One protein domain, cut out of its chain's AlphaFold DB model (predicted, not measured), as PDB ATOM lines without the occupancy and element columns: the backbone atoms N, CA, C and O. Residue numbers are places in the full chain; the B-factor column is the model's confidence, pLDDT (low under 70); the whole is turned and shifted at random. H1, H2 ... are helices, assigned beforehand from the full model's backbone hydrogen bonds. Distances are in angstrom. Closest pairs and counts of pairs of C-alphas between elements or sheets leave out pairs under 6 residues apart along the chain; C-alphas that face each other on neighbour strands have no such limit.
ATOM      1  N   GLN A 121      54.455 -18.845  73.716       68.44
ATOM      2  CA  GLN A 121      53.288 -17.975  73.515       68.44
ATOM      3  C   GLN A 121      53.632 -16.749  72.659       68.44
ATOM      4  O   GLN A 121      52.882 -16.407  71.747       68.44
ATOM      5  N   LYS A 122      54.790 -16.121  72.901       69.94
ATOM      6  CA  LYS A 122      55.270 -14.997  72.081       69.94
ATOM      7  C   LYS A 122      55.618 -15.419  70.657       69.94
ATOM      8  O   LYS A 122      55.422 -14.635  69.735       69.94
ATOM      9  N   VAL A 123      56.138 -16.632  70.462       75.75
ATOM     10  CA  VAL A 123      56.402 -17.177  69.123       75.75
ATOM     11  C   VAL A 123      55.092 -17.445  68.388       75.75
ATOM     12  O   VAL A 123      54.970 -17.043  67.238       75.75
ATOM     13  N   ASP A 124      54.100 -18.049  69.037       75.38
ATOM     14  CA  ASP A 124      52.794 -18.302  68.422       75.38
ATOM     15  C   ASP A 124      52.048 -17.003  68.099       75.38
ATOM     16  O   ASP A 124      51.474 -16.884  67.016       75.38
ATOM     17  N   GLU A 125      52.110 -16.001  68.978       75.12
ATOM     18  CA  GLU A 125      51.574 -14.664  68.710       75.12
ATOM     19  C   GLU A 125      52.304 -13.997  67.536       75.12
ATOM     20  O   GLU A 125      51.660 -13.488  66.620       75.12
ATOM     21  N   ALA A 126      53.639 -14.072  67.493       71.88
ATOM     22  CA  ALA A 126      54.426 -13.546  66.379       71.88
ATOM     23  C   ALA A 126      54.130 -14.274  65.058       71.88
ATOM     24  O   ALA A 126      54.062 -13.642  64.006       71.88
ATOM     25  N   VAL A 127      53.914 -15.592  65.088       79.94
ATOM     26  CA  VAL A 127      53.538 -16.387  63.910       79.94
ATOM     27  C   VAL A 127      52.115 -16.057  63.463       79.94
ATOM     28  O   VAL A 127      51.863 -15.945  62.263       79.94
ATOM     29  N   ALA A 128      51.178 -15.886  64.397       77.75
ATOM     30  CA  ALA A 128      49.812 -15.479  64.091       77.75
ATOM     31  C   ALA A 128      49.777 -14.073  63.475       77.75
ATOM     32  O   ALA A 128      49.146 -13.890  62.432       77.75
ATOM     33  N   ALA A 129      50.520 -13.126  64.052       73.44
ATOM     34  CA  ALA A 129      50.684 -11.778  63.522       73.44
ATOM     35  C   ALA A 129      51.337 -11.792  62.131       73.44
ATOM     36  O   ALA A 129      50.811 -11.185  61.204       73.44
ATOM     37  N   ALA A 130      52.411 -12.565  61.936       74.31
ATOM     38  CA  ALA A 130      53.067 -12.695  60.635       74.31
ATOM     39  C   ALA A 130      52.130 -13.277  59.564       74.31
ATOM     40  O   ALA A 130      52.122 -12.809  58.426       74.31
ATOM     41  N   ARG A 131      51.301 -14.266  59.920       77.19
ATOM     42  CA  ARG A 131      50.291 -14.821  59.006       77.19
ATOM     43  C   ARG A 131      49.179 -13.827  58.698       77.19
ATOM     44  O   ARG A 131      48.718 -13.795  57.563       77.19
ATOM     45  N   ALA A 132      48.736 -13.039  59.675       73.75
ATOM     46  CA  ALA A 132      47.772 -11.968  59.436       73.75
ATOM     47  C   ALA A 132      48.357 -10.916  58.480       73.75
ATOM     48  O   ALA A 132      47.742 -10.593  57.469       73.75
ATOM     49  N   GLU A 133      49.598 -10.477  58.703       74.56
ATOM     50  CA  GLU A 133      50.286  -9.560  57.791       74.56
ATOM     51  C   GLU A 133      50.444 -10.130  56.376       74.56
ATOM     52  O   GLU A 133      50.302  -9.400  55.394       74.56
ATOM     53  N   GLU A 134      50.758 -11.420  56.247       76.69
ATOM     54  CA  GLU A 134      50.882 -12.082  54.947       76.69
ATOM     55  C   GLU A 134      49.536 -12.165  54.218       76.69
ATOM     56  O   GLU A 134      49.485 -11.903  53.012       76.69
ATOM     57  N   ARG A 135      48.443 -12.451  54.942       78.62
ATOM     58  CA  ARG A 135      47.085 -12.432  54.384       78.62
ATOM     59  C   ARG A 135      46.716 -11.052  53.872       78.62
ATOM     60  O   ARG A 135      46.352 -10.945  52.706       78.62
ATOM     61  N   VAL A 136      46.941  -9.998  54.652       81.81
ATOM     62  CA  VAL A 136      46.670  -8.623  54.206       81.81
ATOM     63  C   VAL A 136      47.529  -8.251  52.988       81.81
ATOM     64  O   VAL A 136      47.010  -7.724  52.007       81.81
ATOM     65  N   LYS A 137      48.824  -8.604  52.966       80.88
ATOM     66  CA  LYS A 137      49.694  -8.406  51.782       80.88
ATOM     67  C   LYS A 137      49.220  -9.201  50.559       80.88
ATOM     68  O   LYS A 137      49.467  -8.812  49.416       80.88
ATOM     69  N   SER A 138      48.604 -10.364  50.762       78.75
ATOM     70  CA  SER A 138      47.987 -11.127  49.677       78.75
ATOM     71  C   SER A 138      46.689 -10.477  49.196       78.75
ATOM     72  O   SER A 138      46.545 -10.295  47.989       78.75
ATOM     73  N   GLY A 139      45.844 -10.007  50.115       80.81
ATOM     74  CA  GLY A 139      44.628  -9.253  49.828       80.81
ATOM     75  C   GLY A 139      44.913  -7.973  49.052       80.81
ATOM     76  O   GLY A 139      44.258  -7.714  48.053       80.81
ATOM     77  N   GLU A 140      45.978  -7.234  49.375       83.88
ATOM     78  CA  GLU A 140      46.407  -6.052  48.606       83.88
ATOM     79  C   GLU A 140      46.739  -6.387  47.140       83.88
ATOM     80  O   GLU A 140      46.391  -5.637  46.223       83.88
ATOM     81  N   ARG A 141      47.383  -7.535  46.886       84.69
ATOM     82  CA  ARG A 141      47.667  -7.997  45.516       84.69
ATOM     83  C   ARG A 141      46.385  -8.366  44.775       84.69
ATOM     84  O   ARG A 141      46.259  -8.042  43.593       84.69
ATOM     85  N   VAL A 142      45.445  -9.014  45.464       87.12
ATOM     86  CA  VAL A 142      44.133  -9.360  44.907       87.12
ATOM     87  C   VAL A 142      43.328  -8.089  44.631       87.12
ATOM     88  O   VAL A 142      42.859  -7.924  43.509       87.12
ATOM     89  N   ALA A 143      43.288  -7.129  45.554       85.25
ATOM     90  CA  ALA A 143      42.631  -5.834  45.392       85.25
ATOM     91  C   ALA A 143      43.192  -5.051  44.201       85.25
ATOM     92  O   ALA A 143      42.431  -4.516  43.397       85.25
ATOM     93  N   ARG A 144      44.517  -5.051  44.005       86.06
ATOM     94  CA  ARG A 144      45.138  -4.466  42.805       86.06
ATOM     95  C   ARG A 144      44.675  -5.159  41.530       86.06
ATOM     96  O   ARG A 144      44.376  -4.489  40.545       86.06
ATOM     97  N   SER A 145      44.588  -6.487  41.534       85.00
ATOM     98  CA  SER A 145      44.096  -7.231  40.373       85.00
ATOM     99  C   SER A 145      42.609  -6.977  40.094       85.00
ATOM    100  O   SER A 145      42.248  -6.759  38.936       85.00
ATOM    101  N   ALA A 146      41.777  -6.899  41.136       84.94
ATOM    102  CA  ALA A 146      40.354  -6.588  41.050       84.94
ATOM    103  C   ALA A 146      40.128  -5.159  40.537       84.94
ATOM    104  O   ALA A 146      39.347  -4.955  39.610       84.94
ATOM    105  N   PHE A 147      40.892  -4.181  41.037       86.44
ATOM    106  CA  PHE A 147      40.856  -2.804  40.548       86.44
ATOM    107  C   PHE A 147      41.228  -2.721  39.065       86.44
ATOM    108  O   PHE A 147      40.500  -2.116  38.283       86.44
ATOM    109  N   LEU A 148      42.321  -3.366  38.643       85.00
ATOM    110  CA  LEU A 148      42.726  -3.383  37.233       85.00
ATOM    111  C   LEU A 148      41.694  -4.078  36.336       85.00
ATOM    112  O   LEU A 148      41.488  -3.648  35.199       85.00
ATOM    113  N   ALA A 149      41.044  -5.133  36.831       86.75
ATOM    114  CA  ALA A 149      39.972  -5.818  36.118       86.75
ATOM    115  C   ALA A 149      38.737  -4.917  35.960       86.75
ATOM    116  O   ALA A 149      38.240  -4.767  34.845       86.75
ATOM    117  N   ALA A 150      38.295  -4.263  37.038       84.06
ATOM    118  CA  ALA A 150      37.157  -3.345  37.035       84.06
ATOM    119  C   ALA A 150      37.423  -2.072  36.209       84.06
ATOM    120  O   ALA A 150      36.530  -1.556  35.536       84.06
ATOM    121  N   ALA A 151      38.662  -1.577  36.219       83.19
ATOM    122  CA  ALA A 151      39.094  -0.388  35.490       83.19
ATOM    123  C   ALA A 151      39.312  -0.624  33.986       83.19
ATOM    124  O   ALA A 151      39.402   0.339  33.214       83.19
ATOM    125  N   LYS A 152      39.403  -1.884  33.544       84.75
ATOM    126  CA  LYS A 152      39.687  -2.235  32.149       84.75
ATOM    127  C   LYS A 152      38.634  -1.641  31.206       84.75
ATOM    128  O   LYS A 152      37.455  -1.967  31.281       84.75
ATOM    129  N   GLY A 153      39.079  -0.786  30.285       78.56
ATOM    130  CA  GLY A 153      38.204  -0.119  29.311       78.56
ATOM    131  C   GLY A 153      37.379   1.045  29.875       78.56
ATOM    132  O   GLY A 153      36.592   1.629  29.136       78.56
ATOM    133  N   ARG A 154      37.556   1.388  31.159       80.38
ATOM    134  CA  ARG A 154      36.936   2.544  31.828       80.38
ATOM    135  C   ARG A 154      37.949   3.626  32.202       80.38
ATOM    136  O   ARG A 154      37.592   4.798  32.239       80.38
ATOM    137  N   LEU A 155      39.194   3.234  32.474       79.94
ATOM    138  CA  LEU A 155      40.308   4.124  32.792       79.94
ATOM    139  C   LEU A 155      41.491   3.833  31.864       79.94
ATOM    140  O   LEU A 155      41.967   2.699  31.809       79.94
ATOM    141  N   ASP A 156      42.004   4.866  31.192       78.38
ATOM    142  CA  ASP A 156      43.172   4.742  30.304       78.38
ATOM    143  C   ASP A 156      44.481   4.539  31.095       78.38
ATOM    144  O   ASP A 156      45.351   3.779  30.675       78.38
ATOM    145  N   ASN A 157      44.578   5.129  32.295       78.38
ATOM    146  CA  ASN A 157      45.760   5.073  33.173       78.38
ATOM    147  C   ASN A 157      45.530   4.201  34.419       78.38
ATOM    148  O   ASN A 157      46.004   4.510  35.510       78.38
ATOM    149  N   ALA A 158      44.772   3.109  34.285       78.62
ATOM    150  CA  ALA A 158      44.378   2.262  35.415       78.62
ATOM    151  C   ALA A 158      45.562   1.758  36.268       78.62
ATOM    152  O   ALA A 158      45.414   1.580  37.470       78.62
ATOM    153  N   LYS A 159      46.736   1.532  35.667       79.38
ATOM    154  CA  LYS A 159      47.931   1.068  36.395       79.38
ATOM    155  C   LYS A 159      48.528   2.144  37.296       79.38
ATOM    156  O   LYS A 159      48.760   1.861  38.462       79.38
ATOM    157  N   ASP A 160      48.707   3.355  36.778       76.69
ATOM    158  CA  ASP A 160      49.283   4.469  37.541       76.69
ATOM    159  C   ASP A 160      48.358   4.848  38.707       76.69
ATOM    160  O   ASP A 160      48.786   5.013  39.843       76.69
ATOM    161  N   VAL A 161      47.048   4.848  38.450       78.06
ATOM    162  CA  VAL A 161      46.026   5.114  39.467       78.06
ATOM    163  C   VAL A 161      45.978   4.019  40.537       78.06
ATOM    164  O   VAL A 161      45.767   4.322  41.706       78.06
ATOM    165  N   ALA A 162      46.183   2.751  40.171       79.62
ATOM    166  CA  ALA A 162      46.235   1.660  41.144       79.62
ATOM    167  C   ALA A 162      47.428   1.785  42.106       79.62
ATOM    168  O   ALA A 162      47.337   1.305  43.233       79.62
ATOM    169  N   ASP A 163      48.522   2.406  41.660       78.62
ATOM    170  CA  ASP A 163      49.727   2.608  42.465       78.62
ATOM    171  C   ASP A 163      49.621   3.870  43.349       78.62
ATOM    172  O   ASP A 163      50.164   3.891  44.453       78.62
ATOM    173  N   ASP A 164      48.858   4.879  42.916       76.50
ATOM    174  CA  ASP A 164      48.597   6.105  43.684       76.50
ATOM    175  C   ASP A 164      47.451   5.964  44.709       76.50
ATOM    176  O   ASP A 164      47.368   6.727  45.679       76.50
ATOM    177  N   VAL A 165      46.537   5.005  44.514       82.06
ATOM    178  CA  VAL A 165      45.381   4.803  45.399       82.06
ATOM    179  C   VAL A 165      45.694   3.804  46.511       82.06
ATOM    180  O   VAL A 165      46.217   2.716  46.293       82.06
ATOM    181  N   ASN A 166      45.289   4.146  47.737       83.81
ATOM    182  CA  ASN A 166      45.405   3.258  48.888       83.81
ATOM    183  C   ASN A 166      44.382   2.104  48.826       83.81
ATOM    184  O   ASN A 166      43.332   2.153  49.474       83.81
ATOM    185  N   LEU A 167      44.708   1.065  48.053       84.25
ATOM    186  CA  LEU A 167      43.890  -0.140  47.881       84.25
ATOM    187  C   LEU A 167      43.762  -0.975  49.162       84.25
ATOM    188  O   LEU A 167      42.798  -1.717  49.305       84.25
ATOM    189  N   ARG A 168      44.665  -0.791  50.135       84.62
ATOM    190  CA  ARG A 168      44.595  -1.447  51.449       84.62
ATOM    191  C   ARG A 168      43.315  -1.106  52.217       84.62
ATOM    192  O   ARG A 168      42.898  -1.877  53.061       84.62
ATOM    193  N   ARG A 169      42.667   0.034  51.936       85.12
ATOM    194  CA  ARG A 169      41.385   0.399  52.580       85.12
ATOM    195  C   ARG A 169      40.217  -0.487  52.146       85.12
ATOM    196  O   ARG A 169      39.185  -0.450  52.801       85.12
ATOM    197  N   TYR A 170      40.389  -1.222  51.051       86.12
ATOM    198  CA  TYR A 170      39.420  -2.163  50.495       86.12
ATOM    199  C   TYR A 170      39.817  -3.612  50.788       86.12
ATOM    200  O   TYR A 170      39.366  -4.520  50.100       86.12
ATOM    201  N   VAL A 171      40.713  -3.820  51.754       87.06
ATOM    202  CA  VAL A 171      41.133  -5.137  52.225       87.06
ATOM    203  C   VAL A 171      40.883  -5.177  53.724       87.06
ATOM    204  O   VAL A 171      41.304  -4.258  54.432       87.06
ATOM    205  N   ASP A 172      40.184  -6.200  54.199       85.56
ATOM    206  CA  ASP A 172      39.951  -6.393  55.630       85.56
ATOM    207  C   ASP A 172      41.148  -7.065  56.333       85.56
ATOM    208  O   ASP A 172      42.185  -7.363  55.729       85.56
ATOM    209  N   ASP A 173      41.029  -7.260  57.647       78.56
ATOM    210  CA  ASP A 173      42.084  -7.869  58.462       78.56
ATOM    211  C   ASP A 173      42.258  -9.373  58.160       78.56
ATOM    212  O   ASP A 173      43.311  -9.961  58.439       78.56
ATOM    213  N   GLU A 174      41.255  -9.997  57.540       77.94
ATOM    214  CA  GLU A 174      41.286 -11.363  57.027       77.94
ATOM    215  C   GLU A 174      41.995 -11.480  55.663       77.94
ATOM    216  O   GLU A 174      42.469 -12.568  55.312       77.94
ATOM    217  N   GLY A 175      42.165 -10.366  54.945       79.06
ATOM    218  CA  GLY A 175      42.766 -10.304  53.613       79.06
ATOM    219  C   GLY A 175      41.760 -10.456  52.468       79.06
ATOM    220  O   GLY A 175      42.187 -10.638  51.325       79.06
ATOM    221  N   GLU A 176      40.463 -10.389  52.758       84.75
ATOM    222  CA  GLU A 176      39.392 -10.378  51.767       84.75
ATOM    223  C   GLU A 176      39.235  -8.983  51.160       84.75
ATOM    224  O   GLU A 176      39.523  -7.959  51.783       84.75
ATOM    225  N   VAL A 177      38.801  -8.948  49.901       87.75
ATOM    226  CA  VAL A 177      38.733  -7.725  49.102       87.75
ATOM    227  C   VAL A 177      37.293  -7.243  48.987       87.75
ATOM    228  O   VAL A 177      36.414  -7.984  48.556       87.75
ATOM    229  N   ASP A 178      37.069  -5.966  49.284       88.56
ATOM    230  CA  ASP A 178      35.811  -5.264  49.027       88.56
ATOM    231  C   ASP A 178      35.694  -4.907  47.533       88.56
ATOM    232  O   ASP A 178      36.059  -3.814  47.084       88.56
ATOM    233  N   GLU A 179      35.224  -5.872  46.739       86.44
ATOM    234  CA  GLU A 179      35.030  -5.718  45.292       86.44
ATOM    235  C   GLU A 179      34.019  -4.611  44.947       86.44
ATOM    236  O   GLU A 179      34.218  -3.882  43.969       86.44
ATOM    237  N   ASP A 180      32.979  -4.440  45.767       86.75
ATOM    238  CA  ASP A 180      31.950  -3.415  45.580       86.75
ATOM    239  C   ASP A 180      32.538  -2.012  45.786       86.75
ATOM    240  O   ASP A 180      32.387  -1.127  44.935       86.75
ATOM    241  N   GLY A 181      33.301  -1.815  46.865       85.31
ATOM    242  CA  GLY A 181      34.013  -0.566  47.125       85.31
ATOM    243  C   GLY A 181      35.037  -0.223  46.036       85.31
ATOM    244  O   GLY A 181      35.185   0.951  45.660       85.31
ATOM    245  N   ILE A 182      35.710  -1.234  45.473       85.94
ATOM    246  CA  ILE A 182      36.612  -1.077  44.323       85.94
ATOM    247  C   ILE A 182      35.837  -0.669  43.063       85.94
ATOM    248  O   ILE A 182      36.283   0.228  42.338       85.94
ATOM    249  N   ALA A 183      34.676  -1.268  42.797       86.56
ATOM    250  CA  ALA A 183      33.838  -0.907  41.655       86.56
ATOM    251  C   ALA A 183      33.343   0.547  41.751       86.56
ATOM    252  O   ALA A 183      33.439   1.298  40.776       86.56
ATOM    253  N   GLU A 184      32.904   0.988  42.934       86.75
ATOM    254  CA  GLU A 184      32.510   2.381  43.171       86.75
ATOM    255  C   GLU A 184      33.671   3.367  42.998       86.75
ATOM    256  O   GLU A 184      33.494   4.474  42.474       86.75
ATOM    257  N   LEU A 185      34.869   2.989  43.449       85.31
ATOM    258  CA  LEU A 185      36.079   3.778  43.255       85.31
ATOM    259  C   LEU A 185      36.379   3.950  41.762       85.31
ATOM    260  O   LEU A 185      36.600   5.077  41.314       85.31
ATOM    261  N   VAL A 186      36.346   2.861  40.991       85.38
ATOM    262  CA  VAL A 186      36.536   2.902  39.536       85.38
ATOM    263  C   VAL A 186      35.470   3.773  38.877       85.38
ATOM    264  O   VAL A 186      35.810   4.628  38.061       85.38
ATOM    265  N   ASP A 187      34.201   3.638  39.260       85.56
ATOM    266  CA  ASP A 187      33.111   4.467  38.735       85.56
ATOM    267  C   ASP A 187      33.294   5.954  39.064       85.56
ATOM    268  O   ASP A 187      32.953   6.821  38.258       85.56
ATOM    269  N   ARG A 188      33.836   6.286  40.239       83.44
ATOM    270  CA  ARG A 188      34.145   7.671  40.615       83.44
ATOM    271  C   ARG A 188      35.277   8.248  39.769       83.44
ATOM    272  O   ARG A 188      35.204   9.416  39.399       83.44
ATOM    273  N   LEU A 189      36.290   7.440  39.469       83.75
ATOM    274  CA  LEU A 189      37.474   7.843  38.707       83.75
ATOM    275  C   LEU A 189      37.211   7.899  37.197       83.75
ATOM    276  O   LEU A 189      37.776   8.742  36.509       83.75
ATOM    277  N   ALA A 190      36.338   7.030  36.683       82.56
ATOM    278  CA  ALA A 190      35.965   6.983  35.271       82.56
ATOM    279  C   ALA A 190      34.949   8.071  34.881       82.56
ATOM    280  O   ALA A 190      34.732   8.330  33.696       82.56
ATOM    281  N   ARG A 191      34.304   8.728  35.857       79.06
ATOM    282  CA  ARG A 191      33.429   9.871  35.574       79.06
ATOM    283  C   ARG A 191      34.272  11.009  34.992       79.06
ATOM    284  O   ARG A 191      35.210  11.453  35.654       79.06
TER     285      ARG A 191
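Overview. This is residues 121 to 191 of the 211 residues of an uncharacterized protein of Streptomyces aurantiacus JA 4570 (UniProt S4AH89). One long straight helix, H1, makes the axis of a rod, and the rest of the printed part folds back over its later half: H2, H3 and H4 pack on that half, while residues 121 to 130 of H1 stick out alone at the other end. H2 turns back from the end of H1 as a helical hairpin, the short H3 follows farther along H1, and H4 runs toward the end of H1 again. You have 71 residues with four named helices, H1, H2, H3 and H4 along the chain, and no named strand; the class is all helix. The whole is loose, with a radius of gyration of the C-alphas of 14.4 A, and the C-alphas span 51 by 20 by 15 A.

Along the chain. Find C-alpha 121 at (53.288, -17.975, 73.515), where H1 begins; from there the helix runs through residues 121 to 151, 44.2 A from first to last C-alpha, to C-alpha 151 at (39.094, -0.388, 35.490). Read on past a link of six residues to H2, residues 158 to 164, where the z values of the C-alphas rise again, from 35.415 at Ala 158 to 43.684 at Asp 164; H2 measures 10.0 A from first to last C-alpha. Two residues later comes H3, residues 167 to 170, only four residues and 5.6 A long. After eight more residues you reach H4, residues 179 to 190, which runs 16.2 A to its last C-alpha, that of Ala 190 at (35.965, 6.983, 35.271).

Arrangement. Begin with H1, the hub, which touches the three other helices. With its residues 144 to 151 alone it touches H2, and the closest C-alphas, those of Ala 151 and Ala 158, are 5.9 A apart. The two form a hairpin, running opposite ways at a steep tilt of 38 degrees. Look next at residues 136 to 144, with which alone H1 touches H3; the closest C-alphas here are those of Glu 140 and Arg 168, 5.7 A apart. With residues 143 to 151 alone H1 touches H4, and the closest C-alphas are those of Ala 151 and Val 186, at 5.8 A. H1 and H4 run the same way at a steep tilt of 43 degrees. H3 and H4 only just touch, with 3 pairs of C-alphas within 8 A, the closest being those of Tyr 170 and Gly 181, 6.6 A apart; of H4, residues 179 to 182 alone take part. H2 and H4 are near each other, with 6 pairs of C-alphas within 10 A, and H2 and H3 meet only through their link. Along the backbone, every O i to N i+4 pair is within hydrogen-bond range in H2 and H4, and 26 of 27 are in H1; H3 is too short for such a pair, but its one O i to N i+3 pair is within range.

Size, cuts and confidence. The two C-alphas farthest apart are those of Gln 121 and Arg 191, the first and last printed, at 51.1 A. Leave out residues 121 to 130, which stand free and belong to H1, and the body of 61 residues spans 37 by 19 by 15 A, with a radius of gyration of 11.2 A. The printed part has no cut from 121 to 191. The link from H2 to H3 is tight, those from H1 to H2 and from H3 to H4 are short, and no link is long. In the B-factor column the mean pLDDT of the printed part is 81.3, and the model's confidence is low, under 70, at residues 121 to 122.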